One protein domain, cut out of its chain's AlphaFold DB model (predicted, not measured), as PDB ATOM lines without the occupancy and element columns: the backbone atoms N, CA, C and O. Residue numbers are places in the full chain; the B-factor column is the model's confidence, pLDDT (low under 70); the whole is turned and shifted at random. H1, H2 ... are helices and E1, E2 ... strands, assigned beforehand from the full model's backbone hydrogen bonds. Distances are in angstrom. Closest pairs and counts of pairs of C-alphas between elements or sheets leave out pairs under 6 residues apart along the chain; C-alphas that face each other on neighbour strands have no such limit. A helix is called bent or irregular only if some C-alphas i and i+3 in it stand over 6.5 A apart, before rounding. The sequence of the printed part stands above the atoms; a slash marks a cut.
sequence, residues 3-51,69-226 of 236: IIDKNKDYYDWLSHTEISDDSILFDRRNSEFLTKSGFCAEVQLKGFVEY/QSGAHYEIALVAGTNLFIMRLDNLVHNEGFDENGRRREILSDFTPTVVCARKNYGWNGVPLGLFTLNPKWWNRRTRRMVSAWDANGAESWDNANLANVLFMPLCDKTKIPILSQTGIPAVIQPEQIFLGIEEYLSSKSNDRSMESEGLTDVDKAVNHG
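Overview. This is residues 3 to 51 and 69 to 226 of the 236 residues of an uncharacterized protein of Treponema saccharophilum DSM 2985 (UniProt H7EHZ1). A twisted sheet of six strands, with the long bent hairpin E5 and E6, curls round H2, while H4 packs near the turn between E4 and E5. The first printed residues, with H1 and E1, pass beside H4; H3 lies away from the sheet, and the tail after H4 ends far from the body in the small H5. The 207 printed residues hold five named helices and nine named strands in the order H1 E1 E2 H2 E3 E4 E5 E6 E7 H3 E8 E9 H4 H5, a mixed class. The six-stranded sheet is branched and antiparallel; E2 and E9 make a small parallel one. The whole is only just loose, close to compact, with a radius of gyration of the C-alphas of 20.5 A, and elongated, spanning 70 by 40 by 36 A.

Along the chain. H1 is residues 12 to 16, beginning at C-alpha 12 (348.653, 291.460, 318.055). E1 is 25 to 27, E2 31 to 33, H2 36 to 46 (15.3 A) and E3 48 to 50. E4 is 73 to 80 (22.6 A), E5 83 to 98 (38.2 A), E6 104 to 120 (42.1 A) and E7 129 to 134 (16.0 A). H3 is 141 to 151 (15.4 A), E8 168 to 170 and E9 177 to 179. H4 is 191 to 206 (22.8 A), and H5, 218 to 224, ends at C-alpha 224 (371.755, 266.298, 317.493).

Arrangement. E4, E5 and E6 are a meander, each strand the antiparallel neighbour of the one before, and with E7, which pairs back with E4, a Greek key. N 76 and O 87 are 2.9 A apart between E4 and E5, N 90 and O 112 2.8 A between E5 and E6, and N 77 and O 132 2.8 A between E4 and E7. E3 and E7 lie on one side of E4, E5 on the other side; N 50 and O 73 are 3.2 A apart. E8 is an edge strand beside E7, with N 133 and O 169 2.7 A apart. E5 bends by 76 degrees at residue 95, E6 by 61 degrees at residue 112. H2 is on the sheet, which curls round it; the closest C-alphas of H2 and E6 are Cys 40 and Leu 108, 5.5 A. H4 is on the sheet at a height of 4.7 A, only just over E4, on which 3 of its C-alphas fall, and runs along the strands, at 2 degrees to E4 on the local plane. H1 and H4 only just touch, with 3 pairs of C-alphas within 8 A, through residues 192 to 195 of H4 alone; the closest are Leu 14 and Phe 195, 7.2 A. E1 pairs with no named strand, but residues 3 to 4 pair with its residues 26 to 27, parallel. In E2 and E9, N 179 and O 32 are 2.9 A apart. H3 and H5 are not on the branched sheet and touch no helix. In H2, H3, H4 and H5 every O i to N i+4 pair is within hydrogen-bond range; in H1 0 of 1 is, with 2 of 2 O i to N i+3 pairs.

Size, cuts and confidence. The C-alphas farthest apart are those of Ser 70 and Val 219, 72.1 A. Residues 52 to 68 are not printed; C-alphas 51 and 69 are 9.0 A apart across this cut. The links H3 to E8, E9 to H4 and H4 to H5 are long. The mean pLDDT of the printed part is 76.8; 63 residues are under 70, among them residues 135 to 167 and 206 to 216.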
ATOM      1  N   ILE A   3     352.997 285.623 317.740       93.25
ATOM      2  CA  ILE A   3     351.628 285.125 317.925       93.25
ATOM      3  C   ILE A   3     351.196 284.363 316.671       93.25
ATOM      4  O   ILE A   3     351.180 284.920 315.572       93.25
ATOM      5  N   ILE A   4     350.829 283.090 316.838       91.06
ATOM      6  CA  ILE A   4     350.270 282.270 315.760       91.06
ATOM      7  C   ILE A   4     348.754 282.231 315.908       91.06
ATOM      8  O   ILE A   4     348.223 281.566 316.797       91.06
ATOM      9  N   ASP A   5     348.058 282.897 314.992       89.62
ATOM     10  CA  ASP A   5     346.602 282.853 314.908       89.62
ATOM     11  C   ASP A   5     346.116 283.174 313.484       89.62
ATOM     12  O   ASP A   5     346.771 283.901 312.733       89.62
ATOM     13  N   LYS A   6     344.947 282.632 313.125       89.44
ATOM     14  CA  LYS A   6     344.163 283.027 311.950       89.44
ATOM     15  C   LYS A   6     343.408 284.340 312.183       89.44
ATOM     16  O   LYS A   6     343.194 285.091 311.237       89.44
ATOM     17  N   ASN A   7     342.998 284.603 313.425       90.31
ATOM     18  CA  ASN A   7     342.273 285.807 313.815       90.31
ATOM     19  C   ASN A   7     343.255 286.841 314.372       90.31
ATOM     20  O   ASN A   7     344.202 286.481 315.068       90.31
ATOM     21  N   LYS A   8     343.018 288.122 314.082       90.06
ATOM     22  CA  LYS A   8     343.798 289.227 314.644       90.06
ATOM     23  C   LYS A   8     343.045 289.887 315.794       90.06
ATOM     24  O   LYS A   8     341.827 290.035 315.725       90.06
ATOM     25  N   ASP A   9     343.780 290.292 316.821       93.38
ATOM     26  CA  ASP A   9     343.276 291.023 317.982       93.38
ATOM     27  C   ASP A   9     344.022 292.350 318.196       93.38
ATOM     28  O   ASP A   9     345.020 292.646 317.537       93.38
ATOM     29  N   TYR A  10     343.528 293.167 319.123       94.50
ATOM     30  CA  TYR A  10     343.959 294.555 319.302       94.50
ATOM     31  C   TYR A  10     345.390 294.727 319.839       94.50
ATOM     32  O   TYR A  10     345.963 295.802 319.687       94.50
ATOM     33  N   TYR A  11     345.978 293.695 320.447       94.12
ATOM     34  CA  TYR A  11     347.366 293.698 320.926       94.12
ATOM     35  C   TYR A  11     348.329 292.955 319.985       94.12
ATOM     36  O   TYR A  11     349.537 292.969 320.206       94.12
ATOM     37  N   ASP A  12     347.830 292.319 318.917       93.81
ATOM     38  CA  ASP A  12     348.653 291.460 318.055       93.81
ATOM     39  C   ASP A  12     349.732 292.237 317.290       93.81
ATOM     40  O   ASP A  12     350.764 291.671 316.928       93.81
ATOM     41  N   TRP A  13     349.519 293.534 317.052       92.81
ATOM     42  CA  TRP A  13     350.479 294.397 316.360       92.81
ATOM     43  C   TRP A  13     351.821 294.508 317.103       92.81
ATOM     44  O   TRP A  13     352.848 294.721 316.464       92.81
ATOM     45  N   LEU A  14     351.834 294.279 318.423       94.50
ATOM     46  CA  LEU A  14     353.045 294.279 319.248       94.50
ATOM     47  C   LEU A  14     353.983 293.105 318.944       94.50
ATOM     48  O   LEU A  14     355.173 293.194 319.221       94.50
ATOM     49  N   SER A  15     353.494 292.035 318.308       90.75
ATOM     50  CA  SER A  15     354.339 290.903 317.885       90.75
ATOM     51  C   SER A  15     355.352 291.251 316.783       90.75
ATOM     52  O   SER A  15     356.183 290.419 316.424       90.75
ATOM     53  N   HIS A  16     355.287 292.468 316.235       86.25
ATOM     54  CA  HIS A  16     356.153 292.960 315.162       86.25
ATOM     55  C   HIS A  16     356.888 294.260 315.533       86.25
ATOM     56  O   HIS A  16     357.335 294.986 314.645       86.25
ATOM     57  N   THR A  17     356.988 294.582 316.825       90.69
ATOM     58  CA  THR A  17     357.694 295.772 317.330       90.69
ATOM     59  C   THR A  17     358.997 295.394 318.035       90.69
ATOM     60  O   THR A  17     359.258 294.221 318.291       90.69
ATOM     61  N   GLU A  18     359.806 296.393 318.396       87.81
ATOM     62  CA  GLU A  18     361.076 296.209 319.124       87.81
ATOM     63  C   GLU A  18     360.908 295.597 320.527       87.81
ATOM     64  O   GLU A  18     361.870 295.094 321.097       87.81
ATOM     65  N   ILE A  19     359.692 295.627 321.083       85.88
ATOM     66  CA  ILE A  19     359.378 295.053 322.400       85.88
ATOM     67  C   ILE A  19     359.197 293.526 322.303       85.88
ATOM     68  O   ILE A  19     359.280 292.831 323.308       85.88
ATOM     69  N   SER A  20     358.960 292.983 321.105       87.56
ATOM     70  CA  SER A  20     358.729 291.553 320.905       87.56
ATOM     71  C   SER A  20     360.005 290.728 321.090       87.56
ATOM     72  O   SER A  20     360.958 290.873 320.329       87.56
ATOM     73  N   ASP A  21     359.973 289.743 321.992       89.00
ATOM     74  CA  ASP A  21     360.923 288.625 321.963       89.00
ATOM     75  C   ASP A  21     360.491 287.542 320.954       89.00
ATOM     76  O   ASP A  21     359.538 286.782 321.168       89.00
ATOM     77  N   ASP A  22     361.190 287.459 319.828       86.38
ATOM     78  CA  ASP A  22     360.900 286.517 318.745       86.38
ATOM     79  C   ASP A  22     361.154 285.039 319.086       86.38
ATOM     80  O   ASP A  22     360.709 284.157 318.343       86.38
ATOM     81  N   SER A  23     361.843 284.759 320.196       88.62
ATOM     82  CA  SER A  23     362.073 283.396 320.687       88.62
ATOM     83  C   SER A  23     360.847 282.804 321.390       88.62
ATOM     84  O   SER A  23     360.706 281.582 321.473       88.62
ATOM     85  N   ILE A  24     359.929 283.657 321.852       91.25
ATOM     86  CA  ILE A  24     358.722 283.253 322.571       91.25
ATOM     87  C   ILE A  24     357.576 283.085 321.578       91.25
ATOM     88  O   ILE A  24     357.255 283.991 320.807       91.25
ATOM     89  N   LEU A  25     356.918 281.927 321.636       91.62
ATOM     90  CA  LEU A  25     355.790 281.582 320.779       91.62
ATOM     91  C   LEU A  25     354.491 281.501 321.580       91.62
ATOM     92  O   LEU A  25     354.394 280.718 322.525       91.62
ATOM     93  N   PHE A  26     353.465 282.228 321.142       93.69
ATOM     94  CA  PHE A  26     352.104 282.084 321.645       93.69
ATOM     95  C   PHE A  26     351.192 281.482 320.574       93.69
ATOM     96  O   PHE A  26     350.810 282.146 319.609       93.69
ATOM     97  N   ASP A  27     350.850 280.204 320.743       91.06
ATOM     98  CA  ASP A  27     349.891 279.512 319.881       91.06
ATOM     99  C   ASP A  27     348.459 279.832 320.323       91.06
ATOM    100  O   ASP A  27     348.002 279.376 321.373       91.06
ATOM    101  N   ARG A  28     347.760 280.627 319.508       89.94
ATOM    102  CA  ARG A  28     346.376 281.060 319.730       89.94
ATOM    103  C   ARG A  28     345.426 280.535 318.646       89.94
ATOM    104  O   ARG A  28     344.350 281.085 318.453       89.94
ATOM    105  N   ARG A  29     345.776 279.462 317.918       88.81
ATOM    106  CA  ARG A  29     344.969 278.950 316.782       88.81
ATOM    107  C   ARG A  29     343.563 278.466 317.155       88.81
ATOM    108  O   ARG A  29     342.697 278.368 316.286       88.81
ATOM    109  N   ASN A  30     343.333 278.159 318.429       86.38
ATOM    110  CA  ASN A  30     342.026 277.841 319.008       86.38
ATOM    111  C   ASN A  30     341.249 279.095 319.464       86.38
ATOM    112  O   ASN A  30     340.354 278.979 320.306       86.38
ATOM    113  N   SER A  31     341.598 280.282 318.958       90.06
ATOM    114  CA  SER A  31     340.903 281.517 319.305       90.06
ATOM    115  C   SER A  31     339.466 281.553 318.792       90.06
ATOM    116  O   SER A  31     339.127 280.984 317.747       90.06
ATOM    117  N   GLU A  32     338.615 282.271 319.522       88.00
ATOM    118  CA  GLU A  32     337.224 282.510 319.146       88.00
ATOM    119  C   GLU A  32     336.835 283.974 319.353       88.00
ATOM    120  O   GLU A  32     337.240 284.620 320.323       88.00
ATOM    121  N   PHE A  33     336.026 284.492 318.425       85.12
ATOM    122  CA  PHE A  33     335.425 285.810 318.560       85.12
ATOM    123  C   PHE A  33     334.415 285.811 319.694       85.12
ATOM    124  O   PHE A  33     333.362 285.175 319.608       85.12
ATOM    125  N   LEU A  34     334.711 286.592 320.726       84.44
ATOM    126  CA  LEU A  34     333.746 286.890 321.760       84.44
ATOM    127  C   LEU A  34     333.024 288.188 321.392       84.44
ATOM    128  O   LEU A  34     333.488 289.288 321.684       84.44
ATOM    129  N   THR A  35     331.892 288.048 320.701       86.62
ATOM    130  CA  THR A  35     331.032 289.196 320.373       86.62
ATOM    131  C   THR A  35     330.560 289.888 321.651       86.62
ATOM    132  O   THR A  35     330.355 289.228 322.670       86.62
ATOM    133  N   LYS A  36     330.316 291.203 321.599       86.69
ATOM    134  CA  LYS A  36     329.792 291.963 322.747       86.69
ATOM    135  C   LYS A  36     328.522 291.336 323.328       86.69
ATOM    136  O   LYS A  36     328.424 291.160 324.534       86.69
ATOM    137  N   SER A  37     327.587 290.916 322.474       84.44
ATOM    138  CA  SER A  37     326.359 290.237 322.902       84.44
ATOM    139  C   SER A  37     326.627 288.883 323.563       84.44
ATOM    140  O   SER A  37     326.010 288.571 324.576       84.44
ATOM    141  N   GLY A  38     327.556 288.087 323.017       86.06
ATOM    142  CA  GLY A  38     327.957 286.810 323.615       86.06
ATOM    143  C   GLY A  38     328.627 287.004 324.973       86.06
ATOM    144  O   GLY A  38     328.278 286.328 325.934       86.06
ATOM    145  N   PHE A  39     329.520 287.990 325.081       88.62
ATOM    146  CA  PHE A  39     330.126 288.390 326.346       88.62
ATOM    147  C   PHE A  39     329.067 288.806 327.375       88.62
ATOM    148  O   PHE A  39     329.057 288.267 328.479       88.62
ATOM    149  N   CYS A  40     328.148 289.708 327.015       87.19
ATOM    150  CA  CYS A  40     327.085 290.159 327.913       87.19
ATOM    151  C   CYS A  40     326.194 289.000 328.380       87.19
ATOM    152  O   CYS A  40     325.853 288.934 329.559       87.19
ATOM    153  N   ALA A  41     325.856 288.065 327.486       82.81
ATOM    154  CA  ALA A  41     325.088 286.876 327.844       82.81
ATOM    155  C   ALA A  41     325.840 285.999 328.859       82.81
ATOM    156  O   ALA A  41     325.265 285.595 329.869       82.81
ATOM    157  N   GLU A  42     327.131 285.745 328.637       84.69
ATOM    158  CA  GLU A  42     327.960 284.961 329.560       84.69
ATOM    159  C   GLU A  42     328.121 285.647 330.921       84.69
ATOM    160  O   GLU A  42     327.991 285.002 331.965       84.69
ATOM    161  N   VAL A  43     328.329 286.966 330.931       84.38
ATOM    162  CA  VAL A  43     328.373 287.772 332.157       84.38
ATOM    163  C   VAL A  43     327.041 287.716 332.890       84.38
ATOM    164  O   VAL A  43     327.019 287.500 334.095       84.38
ATOM    165  N   GLN A  44     325.916 287.846 332.199       78.62
ATOM    166  CA  GLN A  44     324.615 287.813 332.853       78.62
ATOM    167  C   GLN A  44     324.283 286.426 333.428       78.62
ATOM    168  O   GLN A  44     323.656 286.327 334.484       78.62
ATOM    169  N   LEU A  45     324.717 285.352 332.759       75.94
ATOM    170  CA  LEU A  45     324.503 283.973 333.206       75.94
ATOM    171  C   LEU A  45     325.411 283.573 334.377       75.94
ATOM    172  O   LEU A  45     324.971 282.858 335.280       75.94
ATOM    173  N   LYS A  46     326.685 283.980 334.345       72.75
ATOM    174  CA  LYS A  46     327.738 283.469 335.245       72.75
ATOM    175  C   LYS A  46     328.305 284.518 336.197       72.75
ATOM    176  O   LYS A  46     329.025 284.159 337.135       72.75
ATOM    177  N   GLY A  47     328.061 285.790 335.919       64.00
ATOM    178  CA  GLY A  47     328.589 286.928 336.652       64.00
ATOM    179  C   GLY A  47     327.911 287.099 337.999       64.00
ATOM    180  O   GLY A  47     326.740 286.763 338.197       64.00
ATOM    181  N   PHE A  48     328.682 287.614 338.946       60.78
ATOM    182  CA  PHE A  48     328.145 288.085 340.205       60.78
ATOM    183  C   PHE A  48     327.582 289.489 340.021       60.78
ATOM    184  O   PHE A  48     328.262 290.339 339.459       60.78
ATOM    185  N   VAL A  49     326.352 289.694 340.488       56.59
ATOM    186  CA  VAL A  49     325.767 291.025 340.646       56.59
ATOM    187  C   VAL A  49     325.940 291.392 342.106       56.59
ATOM    188  O   VAL A  49     325.313 290.758 342.964       56.59
ATOM    189  N   GLU A  50     326.790 292.374 342.387       47.50
ATOM    190  CA  GLU A  50     326.763 293.011 343.696       47.50
ATOM    191  C   GLU A  50     325.484 293.852 343.773       47.50
ATOM    192  O   GLU A  50     325.185 294.658 342.889       47.50
ATOM    193  N   TYR A  51     324.676 293.579 344.792       44.31
ATOM    194  CA  TYR A  51     323.571 294.444 345.177       44.31
ATOM    195  C   TYR A  51     324.085 295.337 346.293       44.31
ATOM    196  O   TYR A  51     324.594 294.799 347.274       44.31
ATOM    197  N   GLN A  69     317.119 298.893 339.349       45.47
ATOM    198  CA  GLN A  69     318.554 298.778 339.050       45.47
ATOM    199  C   GLN A  69     319.350 300.039 339.438       45.47
ATOM    200  O   GLN A  69     320.072 300.608 338.627       45.47
ATOM    201  N   SER A  70     319.220 300.521 340.669       36.16
ATOM    202  CA  SER A  70     320.093 301.583 341.176       36.16
ATOM    203  C   SER A  70     321.276 300.935 341.897       36.16
ATOM    204  O   SER A  70     321.157 300.639 343.079       36.16
ATOM    205  N   GLY A  71     322.380 300.668 341.186       50.97
ATOM    206  CA  GLY A  71     323.662 300.249 341.793       50.97
ATOM    207  C   GLY A  71     324.163 298.835 341.464       50.97
ATOM    208  O   GLY A  71     325.251 298.458 341.891       50.97
ATOM    209  N   ALA A  72     323.416 298.045 340.686       58.78
ATOM    210  CA  ALA A  72     323.873 296.721 340.261       58.78
ATOM    211  C   ALA A  72     325.081 296.836 339.315       58.78
ATOM    212  O   ALA A  72     325.001 297.516 338.293       58.78
ATOM    213  N   HIS A  73     326.168 296.135 339.629       68.50
ATOM    214  CA  HIS A  73     327.341 296.028 338.765       68.50
ATOM    215  C   HIS A  73     327.826 294.579 338.681       68.50
ATOM    216  O   HIS A  73     327.546 293.761 339.562       68.50
ATOM    217  N   TYR A  74     328.546 294.258 337.605       78.69
ATOM    218  CA  TYR A  74     329.190 292.955 337.440       78.69
ATOM    219  C   TYR A  74     330.691 293.073 337.640       78.69
ATOM    220  O   TYR A  74     331.314 293.955 337.060       78.69
ATOM    221  N   GLU A  75     331.285 292.143 338.378       81.62
ATOM    222  CA  GLU A  75     332.740 292.039 338.472       81.62
ATOM    223  C   GLU A  75     333.262 290.835 337.689       81.62
ATOM    224  O   GLU A  75     332.798 289.695 337.829       81.62
ATOM    225  N   ILE A  76     334.257 291.101 336.852       88.06
ATOM    226  CA  ILE A  76     334.924 290.107 336.024       88.06
ATOM    227  C   ILE A  76     336.436 290.224 336.166       88.06
ATOM    228  O   ILE A  76     336.979 291.247 336.577       88.06
ATOM    229  N   ALA A  77     337.128 289.163 335.780       90.00
ATOM    230  CA  ALA A  77     338.572 289.114 335.754       90.00
ATOM    231  C   ALA A  77     339.086 288.746 334.365       90.00
ATOM    232  O   ALA A  77     338.619 287.788 333.746       90.00
ATOM    233  N   LEU A  78     340.095 289.480 333.910       93.44
ATOM    234  CA  LEU A  78     340.922 289.117 332.770       93.44
ATOM    235  C   LEU A  78     342.283 288.663 333.287       93.44
ATOM    236  O   LEU A  78     343.016 289.441 333.898       93.44
ATOM    237  N   VAL A  79     342.631 287.412 333.008       93.00
ATOM    238  CA  VAL A  79     343.990 286.912 333.211       93.00
ATOM    239  C   VAL A  79     344.733 287.014 331.888       93.00
ATOM    240  O   VAL A  79     344.293 286.426 330.904       93.00
ATOM    241  N   ALA A  80     345.857 287.724 331.888       94.69
ATOM    242  CA  ALA A  80     346.806 287.834 330.787       94.69
ATOM    243  C   ALA A  80     348.187 287.393 331.292       94.69
ATOM    244  O   ALA A  80     349.030 288.207 331.669       94.69
ATOM    245  N   GLY A  81     348.380 286.080 331.371       93.06
ATOM    246  CA  GLY A  81     349.593 285.441 331.850       93.06
ATOM    247  C   GLY A  81     349.880 285.792 333.306       93.06
ATOM    248  O   GLY A  81     349.140 285.387 334.202       93.06
ATOM    249  N   THR A  82     350.953 286.545 333.542       93.00
ATOM    250  CA  THR A  82     351.334 287.030 334.875       93.00
ATOM    251  C   THR A  82     350.519 288.233 335.323       93.00
ATOM    252  O   THR A  82     350.621 288.608 336.487       93.00
ATOM    253  N   ASN A  83     349.716 288.851 334.458       94.56
ATOM    254  CA  ASN A  83     348.885 289.994 334.815       94.56
ATOM    255  C   ASN A  83     347.441 289.555 335.077       94.56
ATOM    256  O   ASN A  83     346.850 288.791 334.313       94.56
ATOM    257  N   LEU A  84     346.859 290.077 336.152       92.25
ATOM    258  CA  LEU A  84     345.440 289.975 336.455       92.25
ATOM    259  C   LEU A  84     344.834 291.371 336.495       92.25
ATOM    260  O   LEU A  84     345.303 292.236 337.236       92.25
ATOM    261  N   PHE A  85     343.740 291.531 335.762       92.88
ATOM    262  CA  PHE A  85     342.895 292.713 335.799       92.88
ATOM    263  C   PHE A  85     341.537 292.322 336.346       92.88
ATOM    264  O   PHE A  85     340.904 291.396 335.840       92.88
ATOM    265  N   ILE A  86     341.094 293.035 337.368       88.75
ATOM    266  CA  ILE A  86     339.745 292.943 337.898       88.75
ATOM    267  C   ILE A  86     339.005 294.181 337.432       88.75
ATOM    268  O   ILE A  86     339.461 295.307 337.641       88.75
ATOM    269  N   MET A  87     337.891 293.951 336.751       89.56
ATOM    270  CA  MET A  87     337.085 294.998 336.156       89.56
ATOM    271  C   MET A  87     335.675 294.943 336.705       89.56
ATOM    272  O   MET A  87     335.090 293.866 336.839       89.56
ATOM    273  N   ARG A  88     335.129 296.125 336.943       86.88
ATOM    274  CA  ARG A  88     333.720 296.339 337.204       86.88
ATOM    275  C   ARG A  88     333.053 296.778 335.906       86.88
ATOM    276  O   ARG A  88     333.633 297.511 335.111       86.88
ATOM    277  N   LEU A  89     331.863 296.260 335.652       87.50
ATOM    278  CA  LEU A  89     331.015 296.668 334.545       87.50
ATOM    279  C   LEU A  89     329.919 297.562 335.118       87.50
ATOM    280  O   LEU A  89     329.043 297.086 335.840       87.50
ATOM    281  N   ASP A  90     330.010 298.843 334.792       83.06
ATOM    282  CA  ASP A  90     329.115 299.909 335.226       83.06
ATOM    283  C   ASP A  90     328.157 300.309 334.092       83.06
ATOM    284  O   ASP A  90     328.267 299.815 332.967       83.06
ATOM    285  N   ASN A  91     327.225 301.233 334.363       84.00
ATOM    286  CA  ASN A  91     326.274 301.771 333.374       84.00
ATOM    287  C   ASN A  91     325.581 300.672 332.548       84.00
ATOM    288  O   ASN A  91     325.538 300.734 331.317       84.00
ATOM    289  N   LEU A  92     325.102 299.632 333.228       85.06
ATOM    290  CA  LEU A  92     324.522 298.459 332.587       85.06
ATOM    291  C   LEU A  92     323.270 298.839 331.790       85.06
ATOM    292  O   LEU A  92     322.350 299.466 332.313       85.06
ATOM    293  N   VAL A  93     323.221 298.420 330.528       84.56
ATOM    294  CA  VAL A  93     322.060 298.612 329.655       84.56
ATOM    295  C   VAL A  93     321.409 297.269 329.389       84.56
ATOM    296  O   VAL A  93     322.012 296.367 328.795       84.56
ATOM    297  N   HIS A  94     320.146 297.159 329.781       83.62
ATOM    298  CA  HIS A  94     319.332 295.974 329.571       83.62
ATOM    299  C   HIS A  94     318.283 296.225 328.490       83.62
ATOM    300  O   HIS A  94     317.559 297.218 328.532       83.62
ATOM    301  N   ASN A  95     318.178 295.296 327.546       82.00
ATOM    302  CA  ASN A  95     317.114 295.278 326.550       82.00
ATOM    303  C   ASN A  95     316.032 294.273 326.947       82.00
ATOM    304  O   ASN A  95     316.312 293.264 327.600       82.00
ATOM    305  N   GLU A  96     314.797 294.517 326.508       79.69
ATOM    306  CA  GLU A  96     313.750 293.503 326.590       79.69
ATOM    307  C   GLU A  96     314.033 292.383 325.581       79.69
ATOM    308  O   GLU A  96     314.234 292.620 324.389       79.69
ATOM    309  N   GLY A  97     314.020 291.148 326.064       70.44
ATOM    310  CA  GLY A  97     314.072 289.944 325.252       70.44
ATOM    311  C   GLY A  97     313.030 288.927 325.699       70.44
ATOM    312  O   GLY A  97     312.327 289.114 326.693       70.44
ATOM    313  N   PHE A  98     312.936 287.829 324.960       73.00
ATOM    314  CA  PHE A  98     312.048 286.715 325.270       73.00
ATOM    315  C   PHE A  98     312.866 285.428 325.355       73.00
ATOM    316  O   PHE A  98     313.785 285.229 324.563       73.00
ATOM    317  N   ASP A  99     312.556 284.567 326.322       69.69
ATOM    318  CA  ASP A  99     313.126 283.222 326.357       69.69
ATOM    319  C   ASP A  99     312.443 282.282 325.353       69.69
ATOM    320  O   ASP A  99     311.460 282.637 324.700       69.69
ATOM    321  N   GLU A 100     312.960 281.058 325.244       70.56
ATOM    322  CA  GLU A 100     312.420 279.998 324.377       70.56
ATOM    323  C   GLU A 100     310.936 279.672 324.640       70.56
ATOM    324  O   GLU A 100     310.261 279.123 323.774       70.56
ATOM    325  N   ASN A 101     310.411 280.049 325.810       77.88
ATOM    326  CA  ASN A 101     309.018 279.854 326.208       77.88
ATOM    327  C   ASN A 101     308.176 281.132 326.036       77.88
ATOM    328  O   ASN A 101     307.057 281.209 326.550       77.88
ATOM    329  N   GLY A 102     308.712 282.156 325.362       73.06
ATOM    330  CA  GLY A 102     308.043 283.436 325.136       73.06
ATOM    331  C   GLY A 102     307.895 284.292 326.396       73.06
ATOM    332  O   GLY A 102     307.075 285.211 326.419       73.06
ATOM    333  N   ARG A 103     308.652 284.013 327.467       71.25
ATOM    334  CA  ARG A 103     308.626 284.830 328.687       71.25
ATOM    335  C   ARG A 103     309.593 285.992 328.545       71.25
ATOM    336  O   ARG A 103     310.742 285.796 328.162       71.25
ATOM    337  N   ARG A 104     309.137 287.192 328.912       69.31
ATOM    338  CA  ARG A 104     309.989 288.385 328.945       69.31
ATOM    339  C   ARG A 104     311.175 288.176 329.887       69.31
ATOM    340  O   ARG A 104     310.996 287.688 331.005       69.31
ATOM    341  N   ARG A 105     312.359 288.584 329.446       70.75
ATOM    342  CA  ARG A 105     313.585 288.668 330.241       70.75
ATOM    343  C   ARG A 105     314.339 289.937 329.883       70.75
ATOM    344  O   ARG A 105     314.346 290.353 328.733       70.75
ATOM    345  N   GLU A 106     315.000 290.518 330.870       73.88
ATOM    346  CA  GLU A 106     316.007 291.548 330.638       73.88
ATOM    347  C   GLU A 106     317.287 290.877 330.142       73.88
ATOM    348  O   GLU A 106     317.719 289.877 330.718       73.88
ATOM    349  N   ILE A 107     317.891 291.408 329.081       78.31
ATOM    350  CA  ILE A 107     319.142 290.905 328.508       78.31
ATOM    351  C   ILE A 107     320.171 292.026 328.561       78.31
ATOM    352  O   ILE A 107     319.947 293.095 327.992       78.31
ATOM    353  N   LEU A 108     321.293 291.785 329.240       84.06
ATOM    354  CA  LEU A 108     322.422 292.704 329.251       84.06
ATOM    355  C   LEU A 108     322.912 292.888 327.814       84.06
ATOM    356  O   LEU A 108     323.166 291.923 327.094       84.06
ATOM    357  N   SER A 109     323.027 294.138 327.398       86.81
ATOM    358  CA  SER A 109     323.342 294.504 326.019       86.81
ATOM    359  C   SER A 109     324.530 295.451 325.930       86.81
ATOM    360  O   SER A 109     325.320 295.345 324.992       86.81
ATOM    361  N   ASP A 110     324.701 296.314 326.931       89.06
ATOM    362  CA  ASP A 110     325.804 297.261 327.004       89.06
ATOM    363  C   ASP A 110     326.247 297.510 328.452       89.06
ATOM    364  O   ASP A 110     325.531 297.179 329.397       89.06
ATOM    365  N   PHE A 111     327.446 298.060 328.599       90.31
ATOM    366  CA  PHE A 111     328.099 298.405 329.851       90.31
ATOM    367  C   PHE A 111     329.291 299.337 329.585       90.31
ATOM    368  O   PHE A 111     329.819 299.430 328.475       90.31
ATOM    369  N   THR A 112     329.774 299.981 330.640       90.06
ATOM    370  CA  THR A 112     331.059 300.685 330.672       90.06
ATOM    371  C   THR A 112     332.012 299.916 331.583       90.06
ATOM    372  O   THR A 112     331.740 299.826 332.778       90.06
ATOM    373  N   PRO A 113     333.100 299.320 331.070       91.88
ATOM    374  CA  PRO A 113     334.063 298.658 331.936       91.88
ATOM    375  C   PRO A 113     334.911 299.700 332.675       91.88
ATOM    376  O   PRO A 113     335.232 300.751 332.125       91.88
ATOM    377  N   THR A 114     335.315 299.386 333.899       90.81
ATOM    378  CA  THR A 114     336.276 300.144 334.704       90.81
ATOM    379  C   THR A 114     337.258 299.165 335.342       90.81
ATOM    380  O   THR A 114     336.871 298.098 335.818       90.81
ATOM    381  N   VAL A 115     338.559 299.469 335.314       90.81
ATOM    382  CA  VAL A 115     339.565 298.630 335.988       90.81
ATOM    383  C   VAL A 115     339.580 299.007 337.463       90.81
ATOM    384  O   VAL A 115     339.933 300.132 337.805       90.81
ATOM    385  N   VAL A 116     339.210 298.063 338.326       85.81
ATOM    386  CA  VAL A 116     339.193 298.260 339.784       85.81
ATOM    387  C   VAL A 116     340.527 297.860 340.404       85.81
ATOM    388  O   VAL A 116     340.971 298.468 341.370       85.81
ATOM    389  N   CYS A 117     341.192 296.849 339.843       85.44
ATOM    390  CA  CYS A 117     342.516 296.429 340.285       85.44
ATOM    391  C   CYS A 117     343.306 295.819 339.131       85.44
ATOM    392  O   CYS A 117     342.773 295.060 338.321       85.44
ATOM    393  N   ALA A 118     344.597 296.130 339.085       90.31
ATOM    394  CA  ALA A 118     345.551 295.526 338.171       90.31
ATOM    395  C   ALA A 118     346.789 295.115 338.963       90.31
ATOM    396  O   ALA A 118     347.413 295.941 339.628       90.31
ATOM    397  N   ARG A 119     347.158 293.834 338.907       87.69
ATOM    398  CA  ARG A 119     348.319 293.329 339.647       87.69
ATOM    399  C   ARG A 119     348.932 292.096 339.015       87.69
ATOM    400  O   ARG A 119     348.351 291.457 338.140       87.69
ATOM    401  N   LYS A 120     350.109 291.735 339.518       88.81
ATOM    402  CA  LYS A 120     350.772 290.484 339.167       88.81
ATOM    403  C   LYS A 120     350.092 289.286 339.837       88.81
ATOM    404  O   LYS A 120     349.699 289.343 340.998       88.81
ATOM    405  N   ASN A 121     349.993 288.191 339.095       84.06
ATOM    406  CA  ASN A 121     349.424 286.908 339.479       84.06
ATOM    407  C   ASN A 121     350.391 285.770 339.110       84.06
ATOM    408  O   ASN A 121     350.069 284.871 338.337       84.06
ATOM    409  N   TYR A 122     351.603 285.818 339.670       83.88
ATOM    410  CA  TYR A 122     352.669 284.842 339.403       83.88
ATOM    411  C   TYR A 122     352.296 283.390 339.734       83.88
ATOM    412  O   TYR A 122     352.881 282.464 339.184       83.88
ATOM    413  N   GLY A 123     351.311 283.176 340.612       77.75
ATOM    414  CA  GLY A 123     350.805 281.844 340.952       77.75
ATOM    415  C   GLY A 123     349.865 281.234 339.905       77.75
ATOM    416  O   GLY A 123     349.401 280.109 340.095       77.75
ATOM    417  N   TRP A 124     349.539 281.954 338.828       84.31
ATOM    418  CA  TRP A 124     348.649 281.449 337.792       84.31
ATOM    419  C   TRP A 124     349.269 280.266 337.040       84.31
ATOM    420  O   TRP A 124     350.378 280.342 336.527       84.31
ATOM    421  N   ASN A 125     348.513 279.174 336.920       82.19
ATOM    422  CA  ASN A 125     348.906 277.966 336.184       82.19
ATOM    423  C   ASN A 125     347.865 277.553 335.126       82.19
ATOM    424  O   ASN A 125     347.857 276.409 334.679       82.19
ATOM    425  N   GLY A 126     346.958 278.462 334.753       84.50
ATOM    426  CA  GLY A 126     345.933 278.217 333.737       84.50
ATOM    427  C   GLY A 126     346.369 278.631 332.330       84.50
ATOM    428  O   GLY A 126     347.554 278.691 332.020       84.50
ATOM    429  N   VAL A 127     345.391 278.932 331.472       87.75
ATOM    430  CA  VAL A 127     345.646 279.410 330.104       87.75
ATOM    431  C   VAL A 127     346.339 280.782 330.104       87.75
ATOM    432  O   VAL A 127     346.062 281.585 330.997       87.75
ATOM    433  N   PRO A 128     347.189 281.094 329.107       91.75
ATOM    434  CA  PRO A 128     347.887 282.380 329.051       91.75
ATOM    435  C   PRO A 128     346.951 283.586 328.921       91.75
ATOM    436  O   PRO A 128     347.310 284.676 329.338       91.75
ATOM    437  N   LEU A 129     345.752 283.415 328.365       93.44
ATOM    438  CA  LEU A 129     344.757 284.479 328.271       93.44
ATOM    439  C   LEU A 129     343.358 283.908 328.498       93.44
ATOM    440  O   LEU A 129     342.979 282.935 327.846       93.44
ATOM    441  N   GLY A 130     342.591 284.511 329.405       91.50
ATOM    442  CA  GLY A 130     341.237 284.054 329.705       91.50
ATOM    443  C   GLY A 130     340.390 285.074 330.457       91.50
ATOM    444  O   GLY A 130     340.901 285.903 331.209       91.50
ATOM    445  N   LEU A 131     339.075 284.970 330.259       91.25
ATOM    446  CA  LEU A 131     338.058 285.767 330.940       91.25
ATOM    447  C   LEU A 131     337.311 284.922 331.962       91.25
ATOM    448  O   LEU A 131     336.894 283.799 331.670       91.25
ATOM    449  N   PHE A 132     337.104 285.488 333.144       87.38
ATOM    450  CA  PHE A 132     336.539 284.793 334.288       87.38
ATOM    451  C   PHE A 132     335.521 285.664 335.015       87.38
ATOM    452  O   PHE A 132     335.653 286.882 335.074       87.38
ATOM    453  N   THR A 133     334.528 285.025 335.619       80.44
ATOM    454  CA  THR A 133     333.699 285.632 336.651       80.44
ATOM    455  C   THR A 133     334.290 285.355 338.017       80.44
ATOM    456  O   THR A 133     334.911 284.312 338.268       80.44
ATOM    457  N   LEU A 134     334.068 286.313 338.904       72.38
ATOM    458  CA  LEU A 134     334.335 286.192 340.323       72.38
ATOM    459  C   LEU A 134     333.035 285.652 340.926       72.38
ATOM    460  O   LEU A 134     332.028 286.351 340.929       72.38
ATOM    461  N   ASN A 135     332.989 284.376 341.325       55.12
ATOM    462  CA  ASN A 135     331.740 283.767 341.797       55.12
ATOM    463  C   ASN A 135     331.712 283.613 343.328       55.12
ATOM    464  O   ASN A 135     332.333 282.681 343.851       55.12
ATOM    465  N   PRO A 136     330.923 284.430 344.049       51.44
ATOM    466  CA  PRO A 136     330.727 284.299 345.485       51.44
ATOM    467  C   PRO A 136     329.585 283.371 345.910       51.44
ATOM    468  O   PRO A 136     329.439 283.067 347.093       51.44
ATOM    469  N   LYS A 137     328.763 282.857 344.987       40.34
ATOM    470  CA  LYS A 137     327.635 281.969 345.326       40.34
ATOM    471  C   LYS A 137     328.070 280.571 345.779       40.34
ATOM    472  O   LYS A 137     327.346 279.951 346.555       40.34
ATOM    473  N   TRP A 138     329.253 280.104 345.379       39.81
ATOM    474  CA  TRP A 138     329.820 278.802 345.788       39.81
ATOM    475  C   TRP A 138     330.780 278.909 346.976       39.81
ATOM    476  O   TRP A 138     331.450 277.947 347.356       39.81
ATOM    477  N   TRP A 139     330.844 280.085 347.589       43.78
ATOM    478  CA  TRP A 139     331.619 280.315 348.790       43.78
ATOM    479  C   TRP A 139     330.987 279.573 349.957       43.78
ATOM    480  O   TRP A 139     329.866 279.858 350.387       43.78
ATOM    481  N   ASN A 140     331.736 278.616 350.500       43.75
ATOM    482  CA  ASN A 140     331.427 278.053 351.802       43.75
ATOM    483  C   ASN A 140     331.366 279.186 352.856       43.75
ATOM    484  O   ASN A 140     331.821 280.315 352.642       43.75
ATOM    485  N   ARG A 141     330.789 278.903 354.029       48.00
ATOM    486  CA  ARG A 141     330.579 279.898 355.104       48.00
ATOM    487  C   ARG A 141     331.867 280.644 355.508       48.00
ATOM    488  O   ARG A 141     331.781 281.727 356.076       48.00
ATOM    489  N   ARG A 142     333.042 280.069 355.224       43.56
ATOM    490  CA  ARG A 142     334.363 280.652 355.478       43.56
ATOM    491  C   ARG A 142     334.707 281.736 354.455       43.56
ATOM    492  O   ARG A 142     335.091 282.816 354.876       43.56
ATOM    493  N   THR A 143     334.476 281.511 353.162       44.97
ATOM    494  CA  THR A 143     334.758 282.512 352.121       44.97
ATOM    495  C   THR A 143     333.762 283.684 352.155       44.97
ATOM    496  O   THR A 143     334.184 284.827 352.034       44.97
ATOM    497  N   ARG A 144     332.478 283.458 352.502       48.91
ATOM    498  CA  ARG A 144     331.551 284.575 352.819       48.91
ATOM    499  C   ARG A 144     332.013 285.409 354.010       48.91
ATOM    500  O   ARG A 144     331.899 286.626 353.966       48.91
ATOM    501  N   ARG A 145     332.524 284.767 355.069       47.28
ATOM    502  CA  ARG A 145     333.108 285.455 356.236       47.28
ATOM    503  C   ARG A 145     334.393 286.197 355.898       47.28
ATOM    504  O   ARG A 145     334.682 287.167 356.571       47.28
ATOM    505  N   MET A 146     335.155 285.751 354.902       45.72
ATOM    506  CA  MET A 146     336.346 286.465 354.445       45.72
ATOM    507  C   MET A 146     335.983 287.735 353.689       45.72
ATOM    508  O   MET A 146     336.608 288.746 353.945       45.72
ATOM    509  N   VAL A 147     334.947 287.705 352.851       46.22
ATOM    510  CA  VAL A 147     334.498 288.898 352.110       46.22
ATOM    511  C   VAL A 147     333.741 289.872 352.997       46.22
ATOM    512  O   VAL A 147     334.066 291.044 353.018       46.22
ATOM    513  N   SER A 148     332.891 289.382 353.899       43.69
ATOM    514  CA  SER A 148     332.329 290.245 354.954       43.69
ATOM    515  C   SER A 148     333.369 290.712 355.991       43.69
ATOM    516  O   SER A 148     333.153 291.720 356.657       43.69
ATOM    517  N   ALA A 149     334.513 290.028 356.137       40.50
ATOM    518  CA  ALA A 149     335.672 290.543 356.878       40.50
ATOM    519  C   ALA A 149     336.581 291.450 356.024       40.50
ATOM    520  O   ALA A 149     337.423 292.144 356.594       40.50
ATOM    521  N   TRP A 150     336.431 291.461 354.695       45.94
ATOM    522  CA  TRP A 150     337.010 292.474 353.809       45.94
ATOM    523  C   TRP A 150     336.241 293.790 353.972       45.94
ATOM    524  O   TRP A 150     336.877 294.810 354.244       45.94
ATOM    525  N   ASP A 151     334.905 293.728 353.998       44.44
ATOM    526  CA  ASP A 151     334.019 294.872 354.269       44.44
ATOM    527  C   ASP A 151     334.244 295.462 355.674       44.44
ATOM    528  O   ASP A 151     334.343 296.672 355.858       44.44
ATOM    529  N   ALA A 152     334.386 294.610 356.699       40.72
ATOM    530  CA  ALA A 152     334.490 295.060 358.092       40.72
ATOM    531  C   ALA A 152     335.835 295.715 358.469       40.72
ATOM    532  O   ALA A 152     335.912 296.384 359.498       40.72
ATOM    533  N   ASN A 153     336.893 295.520 357.673       42.97
ATOM    534  CA  ASN A 153     338.226 296.077 357.938       42.97
ATOM    535  C   ASN A 153     338.554 297.310 357.075       42.97
ATOM    536  O   ASN A 153     339.697 297.765 357.090       42.97
ATOM    537  N   GLY A 154     337.587 297.840 356.310       42.56
ATOM    538  CA  GLY A 154     337.818 298.958 355.386       42.56
ATOM    539  C   GLY A 154     338.751 298.602 354.224       42.56
ATOM    540  O   GLY A 154     339.410 299.476 353.666       42.56
ATOM    541  N   ALA A 155     338.848 297.315 353.879       44.72
ATOM    542  CA  ALA A 155     339.708 296.803 352.820       44.72
ATOM    543  C   ALA A 155     338.917 296.611 351.515       44.72
ATOM    544  O   ALA A 155     339.021 295.568 350.878       44.72
ATOM    545  N   GLU A 156     338.158 297.629 351.105       47.69
ATOM    546  CA  GLU A 156     337.365 297.675 349.859       47.69
ATOM    547  C   GLU A 156     338.218 297.642 348.572       47.69
ATOM    548  O   GLU A 156     337.721 297.908 347.481       47.69
ATOM    549  N   SER A 157     339.515 297.329 348.662       56.50
ATOM    550  CA  SER A 157     340.379 297.230 347.493       56.50
ATOM    551  C   SER A 157     340.778 295.788 347.208       56.50
ATOM    552  O   SER A 157     341.444 295.111 348.004       56.50
ATOM    553  N   TRP A 158     340.447 295.363 345.990       62.78
ATOM    554  CA  TRP A 158     340.959 294.170 345.323       62.78
ATOM    555  C   TRP A 158     342.491 294.030 345.387       62.78
ATOM    556  O   TRP A 158     343.000 292.909 345.274       62.78
ATOM    557  N   ASP A 159     343.220 295.120 345.637       62.59
ATOM    558  CA  ASP A 159     344.674 295.130 345.818       62.59
ATOM    559  C   ASP A 159     345.134 294.187 346.941       62.59
ATOM    560  O   ASP A 159     346.138 293.485 346.793       62.59
ATOM    561  N   ASN A 160     344.356 294.087 348.024       57.69
ATOM    562  CA  ASN A 160     344.702 293.296 349.211       57.69
ATOM    563  C   ASN A 160     344.044 291.904 349.240       57.69
ATOM    564  O   ASN A 160     344.312 291.100 350.138       57.69
ATOM    565  N   ALA A 161     343.188 291.584 348.265       61.53
ATOM    566  CA  ALA A 161     342.460 290.319 348.243       61.53
ATOM    567  C   ALA A 161     343.407 289.130 347.992       61.53
ATOM    568  O   ALA A 161     344.205 289.148 347.051       61.53
ATOM    569  N   ASN A 162     343.291 288.056 348.780       64.94
ATOM    570  CA  ASN A 162     344.041 286.818 348.553       64.94
ATOM    571  C   ASN A 162     343.355 285.951 347.478       64.94
ATOM    572  O   ASN A 162     342.410 285.212 347.768       64.94
ATOM    573  N   LEU A 163     343.871 286.021 346.249       64.19
ATOM    574  CA  LEU A 163     343.317 285.348 345.065       64.19
ATOM    575  C   LEU A 163     343.356 283.830 345.114       64.19
ATOM    576  O   LEU A 163     342.553 283.200 344.434       64.19
ATOM    577  N   ALA A 164     344.242 283.231 345.913       61.25
ATOM    578  CA  ALA A 164     344.300 281.776 346.043       61.25
ATOM    579  C   ALA A 164     342.974 281.191 346.564       61.25
ATOM    580  O   ALA A 164     342.689 280.013 346.366       61.25
ATOM    581  N   ASN A 165     342.149 282.024 347.208       56.22
ATOM    582  CA  ASN A 165     340.838 281.651 347.730       56.22
ATOM    583  C   ASN A 165     339.669 282.120 346.847       56.22
ATOM    584  O   ASN A 165     338.511 281.889 347.203       56.22
ATOM    585  N   VAL A 166     339.950 282.782 345.722       62.84
ATOM    586  CA  VAL A 166     338.938 283.253 344.775       62.84
ATOM    587  C   VAL A 166     338.745 282.186 343.703       62.84
ATOM    588  O   VAL A 166     339.670 281.815 342.983       62.84
ATOM    589  N   LEU A 167     337.519 281.675 343.595       64.88
ATOM    590  CA  LEU A 167     337.159 280.745 342.532       64.88
ATOM    591  C   LEU A 167     336.890 281.524 341.245       64.88
ATOM    592  O   LEU A 167     335.861 282.185 341.115       64.88
ATOM    593  N   PHE A 168     337.811 281.400 340.294       75.12
ATOM    594  CA  PHE A 168     337.639 281.903 338.937       75.12
ATOM    595  C   PHE A 168     336.819 280.913 338.117       75.12
ATOM    596  O   PHE A 168     337.234 279.773 337.881       75.12
ATOM    597  N   MET A 169     335.648 281.351 337.663       78.69
ATOM    598  CA  MET A 169     334.826 280.578 336.739       78.69
ATOM    599  C   MET A 169     334.979 281.150 335.337       78.69
ATOM    600  O   MET A 169     334.744 282.335 335.151       78.69
ATOM    601  N   PRO A 170     335.381 280.359 334.338       85.06
ATOM    602  CA  PRO A 170     335.608 280.882 333.000       85.06
ATOM    603  C   PRO A 170     334.287 281.375 332.388       85.06
ATOM    604  O   PRO A 170     333.257 280.694 332.442       85.06
ATOM    605  N   LEU A 171     334.324 282.574 331.811       82.88
ATOM    606  CA  LEU A 171     333.206 283.132 331.050       82.88
ATOM    607  C   LEU A 171     333.035 282.378 329.733       82.88
ATOM    608  O   LEU A 171     331.927 281.997 329.374       82.88
ATOM    609  N   CYS A 172     334.147 282.100 329.061       76.56
ATOM    610  CA  CYS A 172     334.186 281.347 327.812       76.56
ATOM    611  C   CYS A 172     334.510 279.870 328.063       76.56
ATOM    612  O   CYS A 172     334.816 279.459 329.183       76.56
ATOM    613  N   ASP A 173     334.472 279.061 327.010       76.25
ATOM    614  CA  ASP A 173     335.038 277.715 327.052       76.25
ATOM    615  C   ASP A 173     336.520 277.773 327.477       76.25
ATOM    616  O   ASP A 173     337.301 278.549 326.926       76.25
ATOM    617  N   LYS A 174     336.918 276.947 328.456       68.88
ATOM    618  CA  LYS A 174     338.293 276.912 328.995       68.88
ATOM    619  C   LYS A 174     339.328 276.580 327.929       68.88
ATOM    620  O   LYS A 174     340.505 276.872 328.119       68.88
ATOM    621  N   THR A 175     338.908 275.920 326.853       69.19
ATOM    622  CA  THR A 175     339.801 275.491 325.778       69.19
ATOM    623  C   THR A 175     339.957 276.528 324.676       69.19
ATOM    624  O   THR A 175     340.692 276.260 323.729       69.19
ATOM    625  N   LYS A 176     339.271 277.674 324.753       82.88
ATOM    626  CA  LYS A 176     339.295 278.707 323.714       82.88
ATOM    627  C   LYS A 176     339.879 280.003 324.252       82.88
ATOM    628  O   LYS A 176     339.545 280.443 325.349       82.88
ATOM    629  N   ILE A 177     340.741 280.622 323.453       90.06
ATOM    630  CA  ILE A 177     341.350 281.903 323.808       90.06
ATOM    631  C   ILE A 177     340.470 283.025 323.239       90.06
ATOM    632  O   ILE A 177     340.211 283.031 322.032       90.06
ATOM    633  N   PRO A 178     339.971 283.954 324.071       91.38
ATOM    634  CA  PRO A 178     339.058 284.981 323.593       91.38
ATOM    635  C   PRO A 178     339.791 286.014 322.731       91.38
ATOM    636  O   PRO A 178     340.871 286.473 323.096       91.38
ATOM    637  N   ILE A 179     339.162 286.416 321.626       92.88
ATOM    638  CA  ILE A 179     339.501 287.649 320.906       92.88
ATOM    639  C   ILE A 179     338.759 288.807 321.579       92.88
ATOM    640  O   ILE A 179     337.526 288.828 321.622       92.88
ATOM    641  N   LEU A 180     339.511 289.760 322.122       92.44
ATOM    642  CA  LEU A 180     339.010 290.823 322.991       92.44
ATOM    643  C   LEU A 180     338.556 292.075 322.234       92.44
ATOM    644  O   LEU A 180     337.795 292.862 322.788       92.44
ATOM    645  N   SER A 181     338.967 292.255 320.977       91.62
ATOM    646  CA  SER A 181     338.641 293.430 320.149       91.62
ATOM    647  C   SER A 181     337.153 293.807 320.110       91.62
ATOM    648  O   SER A 181     336.824 294.973 319.902       91.62
ATOM    649  N   GLN A 182     336.248 292.851 320.340       87.19
ATOM    650  CA  GLN A 182     334.797 293.054 320.294       87.19
ATOM    651  C   GLN A 182     334.108 293.055 321.668       87.19
ATOM    652  O   GLN A 182     332.884 293.162 321.728       87.19
ATOM    653  N   THR A 183     334.854 292.956 322.770       87.31
ATOM    654  CA  THR A 183     334.279 292.825 324.122       87.31
ATOM    655  C   THR A 183     334.136 294.155 324.853       87.31
ATOM    656  O   THR A 183     333.558 294.184 325.925       87.31
ATOM    657  N   GLY A 184     334.670 295.261 324.327       87.44
ATOM    658  CA  GLY A 184     334.706 296.558 325.024       87.44
ATOM    659  C   GLY A 184     335.828 296.693 326.064       87.44
ATOM    660  O   GLY A 184     336.179 297.809 326.429       87.44
ATOM    661  N   ILE A 185     336.474 295.593 326.463       90.31
ATOM    662  CA  ILE A 185     337.669 295.584 327.329       90.31
ATOM    663  C   ILE A 185     338.850 296.399 326.765       90.31
ATOM    664  O   ILE A 185     339.507 297.087 327.551       90.31
ATOM    665  N   PRO A 186     339.121 296.407 325.439       92.62
ATOM    666  CA  PRO A 186     340.206 297.215 324.877       92.62
ATOM    667  C   PRO A 186     340.087 298.717 325.169       92.62
ATOM    668  O   PRO A 186     341.066 299.439 325.029       92.62
ATOM    669  N   ALA A 187     338.906 299.201 325.576       91.75
ATOM    670  CA  ALA A 187     338.704 300.597 325.948       91.75
ATOM    671  C   ALA A 187     339.396 300.988 327.266       91.75
ATOM    672  O   ALA A 187     339.578 302.177 327.513       91.75
ATOM    673  N   VAL A 188     339.758 300.018 328.118       94.06
ATOM    674  CA  VAL A 188     340.277 300.292 329.471       94.06
ATOM    675  C   VAL A 188     341.607 299.627 329.808       94.06
ATOM    676  O   VAL A 188     342.263 300.059 330.752       94.06
ATOM    677  N   ILE A 189     342.037 298.614 329.049       95.38
ATOM    678  CA  ILE A 189     343.337 297.955 329.246       95.38
ATOM    679  C   ILE A 189     344.220 298.198 328.030       95.38
ATOM    680  O   ILE A 189     343.864 297.824 326.909       95.38
ATOM    681  N   GLN A 190     345.401 298.763 328.276       95.19
ATOM    682  CA  GLN A 190     346.387 299.014 327.229       95.19
ATOM    683  C   GLN A 190     346.903 297.689 326.637       95.19
ATOM    684  O   GLN A 190     347.183 296.751 327.397       95.19
ATOM    685  N   PRO A 191     347.039 297.577 325.302       95.81
ATOM    686  CA  PRO A 191     347.456 296.339 324.641       95.81
ATOM    687  C   PRO A 191     348.812 295.827 325.143       95.81
ATOM    688  O   PRO A 191     348.994 294.619 325.300       95.81
ATOM    689  N   GLU A 192     349.735 296.734 325.467       96.00
ATOM    690  CA  GLU A 192     351.071 296.423 325.978       96.00
ATOM    691  C   GLU A 192     351.004 295.641 327.289       96.00
ATOM    692  O   GLU A 192     351.781 294.711 327.501       96.00
ATOM    693  N   GLN A 193     350.047 295.966 328.164       95.81
ATOM    694  CA  GLN A 193     349.912 295.290 329.451       95.81
ATOM    695  C   GLN A 193     349.451 293.838 329.287       95.81
ATOM    696  O   GLN A 193     349.889 292.969 330.043       95.81
ATOM    697  N   ILE A 194     348.595 293.549 328.304       96.06
ATOM    698  CA  ILE A 194     348.214 292.167 327.986       96.06
ATOM    699  C   ILE A 194     349.397 291.431 327.368       96.06
ATOM    700  O   ILE A 194     349.742 290.341 327.823       96.06
ATOM    701  N   PHE A 195     350.028 292.035 326.360       96.56
ATOM    702  CA  PHE A 195     351.129 291.421 325.627       96.56
ATOM    703  C   PHE A 195     352.282 291.025 326.556       96.56
ATOM    704  O   PHE A 195     352.666 289.857 326.583       96.56
ATOM    705  N   LEU A 196     352.766 291.964 327.376       95.62
ATOM    706  CA  LEU A 196     353.872 291.727 328.307       95.62
ATOM    707  C   LEU A 196     353.519 290.694 329.381       95.62
ATOM    708  O   LEU A 196     354.366 289.896 329.767       95.62
ATOM    709  N   GLY A 197     352.269 290.677 329.857       95.69
ATOM    710  CA  GLY A 197     351.824 289.687 330.841       95.69
ATOM    711  C   GLY A 197     351.834 288.258 330.289       95.69
ATOM    712  O   GLY A 197     352.258 287.325 330.975       95.69
ATOM    713  N   ILE A 198     351.408 288.080 329.033       95.81
ATOM    714  CA  ILE A 198     351.451 286.785 328.339       95.81
ATOM    715  C   ILE A 198     352.900 286.380 328.048       95.81
ATOM    716  O   ILE A 198     353.273 285.235 328.298       95.81
ATOM    717  N   GLU A 199     353.713 287.304 327.538       94.75
ATOM    718  CA  GLU A 199     355.113 287.045 327.198       94.75
ATOM    719  C   GLU A 199     355.931 286.629 328.428       94.75
ATOM    720  O   GLU A 199     356.583 285.585 328.404       94.75
ATOM    721  N   GLU A 200     355.820 287.371 329.535       93.94
ATOM    722  CA  GLU A 200     356.465 287.036 330.812       93.94
ATOM    723  C   GLU A 200     356.021 285.652 331.311       93.94
ATOM    724  O   GLU A 200     356.843 284.840 331.741       93.94
ATOM    725  N   TYR A 201     354.725 285.344 331.202       94.00
ATOM    726  CA  TYR A 201     354.190 284.041 331.590       94.00
ATOM    727  C   TYR A 201     354.801 282.908 330.765       94.00
ATOM    728  O   TYR A 201     355.287 281.930 331.331       94.00
ATOM    729  N   LEU A 202     354.816 283.031 329.439       93.06
ATOM    730  CA  LEU A 202     355.375 281.999 328.568       93.06
ATOM    731  C   LEU A 202     356.885 281.847 328.768       93.06
ATOM    732  O   LEU A 202     357.358 280.714 328.862       93.06
ATOM    733  N   SER A 203     357.609 282.957 328.937       90.81
ATOM    734  CA  SER A 203     359.040 282.963 329.264       90.81
ATOM    735  C   SER A 203     359.333 282.194 330.559       90.81
ATOM    736  O   SER A 203     360.235 281.352 330.621       90.81
ATOM    737  N   SER A 204     358.505 282.404 331.591       89.19
ATOM    738  CA  SER A 204     358.637 281.695 332.867       89.19
ATOM    739  C   SER A 204     358.454 280.181 332.720       89.19
ATOM    740  O   SER A 204     359.135 279.410 333.390       89.19
ATOM    741  N   LYS A 205     357.587 279.739 331.799       84.81
ATOM    742  CA  LYS A 205     357.350 278.315 331.524       84.81
ATOM    743  C   LYS A 205     358.425 277.692 330.636       84.81
ATOM    744  O   LYS A 205     358.655 276.490 330.738       84.81
ATOM    745  N   SER A 206     359.082 278.468 329.773       69.56
ATOM    746  CA  SER A 206     360.193 277.968 328.955       69.56
ATOM    747  C   SER A 206     361.477 277.750 329.755       69.56
ATOM    748  O   SER A 206     362.224 276.831 329.432       69.56
ATOM    749  N   ASN A 207     361.705 278.525 330.820       57.28
ATOM    750  CA  ASN A 207     362.895 278.390 331.671       57.28
ATOM    751  C   ASN A 207     362.872 277.150 332.587       57.28
ATOM    752  O   ASN A 207     363.924 276.743 333.072       57.28
ATOM    753  N   ASP A 208     361.706 276.523 332.788       48.84
ATOM    754  CA  ASP A 208     361.538 275.325 333.630       48.84
ATOM    755  C   ASP A 208     361.835 274.001 332.903       48.84
ATOM    756  O   ASP A 208     361.817 272.931 333.515       48.84
ATOM    757  N   ARG A 209     362.133 274.030 331.597       45.22
ATOM    758  CA  ARG A 209     362.664 272.846 330.916       45.22
ATOM    759  C   ARG A 209     364.174 272.855 331.062       45.22
ATOM    760  O   ARG A 209     364.869 273.539 330.312       45.22
ATOM    761  N   SER A 210     364.697 272.036 331.976       41.47
ATOM    762  CA  SER A 210     366.037 271.502 331.764       41.47
ATOM    763  C   SER A 210     366.070 270.968 330.330       41.47
ATOM    764  O   SER A 210     365.238 270.153 329.932       41.47
ATOM    765  N   MET A 211     366.996 271.464 329.512       45.81
ATOM    766  CA  MET A 211     367.263 270.930 328.173       45.81
ATOM    767  C   MET A 211     367.909 269.536 328.255       45.81
ATOM    768  O   MET A 211     368.789 269.190 327.474       45.81
ATOM    769  N   GLU A 212     367.494 268.714 329.213       50.12
ATOM    770  CA  GLU A 212     367.745 267.293 329.171       50.12
ATOM    771  C   GLU A 212     366.614 266.682 328.368       50.12
ATOM    772  O   GLU A 212     365.499 266.484 328.839       50.12
ATOM    773  N   SER A 213     366.902 266.436 327.099       49.84
ATOM    774  CA  SER A 213     366.060 265.635 326.231       49.84
ATOM    775  C   SER A 213     365.755 264.278 326.882       49.84
ATOM    776  O   SER A 213     366.582 263.362 326.842       49.84
ATOM    777  N   GLU A 214     364.579 264.162 327.497       49.00
ATOM    778  CA  GLU A 214     364.077 262.915 328.069       49.00
ATOM    779  C   GLU A 214     363.947 261.856 326.966       49.00
ATOM    780  O   GLU A 214     363.363 262.096 325.909       49.00
ATOM    781  N   GLY A 215     364.526 260.675 327.198       61.69
ATOM    782  CA  GLY A 215     364.447 259.538 326.277       61.69
ATOM    783  C   GLY A 215     365.445 259.538 325.111       61.69
ATOM    784  O   GLY A 215     365.447 258.578 324.343       61.69
ATOM    785  N   LEU A 216     366.314 260.549 324.980       62.53
ATOM    786  CA  LEU A 216     367.406 260.531 323.998       62.53
ATOM    787  C   LEU A 216     368.648 259.864 324.596       62.53
ATOM    788  O   LEU A 216     369.130 260.262 325.660       62.53
ATOM    789  N   THR A 217     369.179 258.853 323.904       71.50
ATOM    790  CA  THR A 217     370.443 258.217 324.298       71.50
ATOM    791  C   THR A 217     371.606 259.188 324.093       71.50
ATOM    792  O   THR A 217     371.513 260.112 323.283       71.50
ATOM    793  N   ASP A 218     372.732 258.988 324.779       70.38
ATOM    794  CA  ASP A 218     373.913 259.856 324.628       70.38
ATOM    795  C   ASP A 218     374.404 259.939 323.175       70.38
ATOM    796  O   ASP A 218     374.910 260.970 322.731       70.38
ATOM    797  N   VAL A 219     374.185 258.871 322.403       73.00
ATOM    798  CA  VAL A 219     374.475 258.826 320.967       73.00
ATOM    799  C   VAL A 219     373.556 259.765 320.190       73.00
ATOM    800  O   VAL A 219     374.021 260.471 319.299       73.00
ATOM    801  N   ASP A 220     372.268 259.804 320.517       69.62
ATOM    802  CA  ASP A 220     371.306 260.670 319.834       69.62
ATOM    803  C   ASP A 220     371.497 262.140 320.226       69.62
ATOM    804  O   ASP A 220     371.374 263.029 319.384       69.62
ATOM    805  N   LYS A 221     371.904 262.402 321.476       72.38
ATOM    806  CA  LYS A 221     372.342 263.733 321.919       72.38
ATOM    807  C   LYS A 221     373.570 264.197 321.127       72.38
ATOM    808  O   LYS A 221     373.578 265.312 320.611       72.38
ATOM    809  N   ALA A 222     374.579 263.337 320.958       70.50
ATOM    810  CA  ALA A 222     375.783 263.660 320.190       70.50
ATOM    811  C   ALA A 222     375.475 263.961 318.711       70.50
ATOM    812  O   ALA A 222     375.980 264.940 318.160       70.50
ATOM    813  N   VAL A 223     374.593 263.174 318.086       69.94
ATOM    814  CA  VAL A 223     374.144 263.396 316.700       69.94
ATOM    815  C   VAL A 223     373.389 264.714 316.560       69.94
ATOM    816  O   VAL A 223     373.653 265.464 315.622       69.94
ATOM    817  N   ASN A 224     372.495 265.034 317.500       68.00
ATOM    818  CA  ASN A 224     371.755 266.298 317.493       68.00
ATOM    819  C   ASN A 224     372.677 267.522 317.622       68.00
ATOM    820  O   ASN A 224     372.373 268.577 317.071       68.00
ATOM    821  N   HIS A 225     373.828 267.376 318.285       69.75
ATOM    822  CA  HIS A 225     374.872 268.402 318.353       69.75
ATOM    823  C   HIS A 225     375.816 268.423 317.136       69.75
ATOM    824  O   HIS A 225     376.808 269.150 317.139       69.75
ATOM    825  N   GLY A 226     375.514 267.655 316.083       52.59
ATOM    826  CA  GLY A 226     376.276 267.646 314.834       52.59
ATOM    827  C   GLY A 226     377.556 266.812 314.883       52.59
ATOM    828  O   GLY A 226     378.378 266.915 313.972       52.59
TER     829      GLY A 226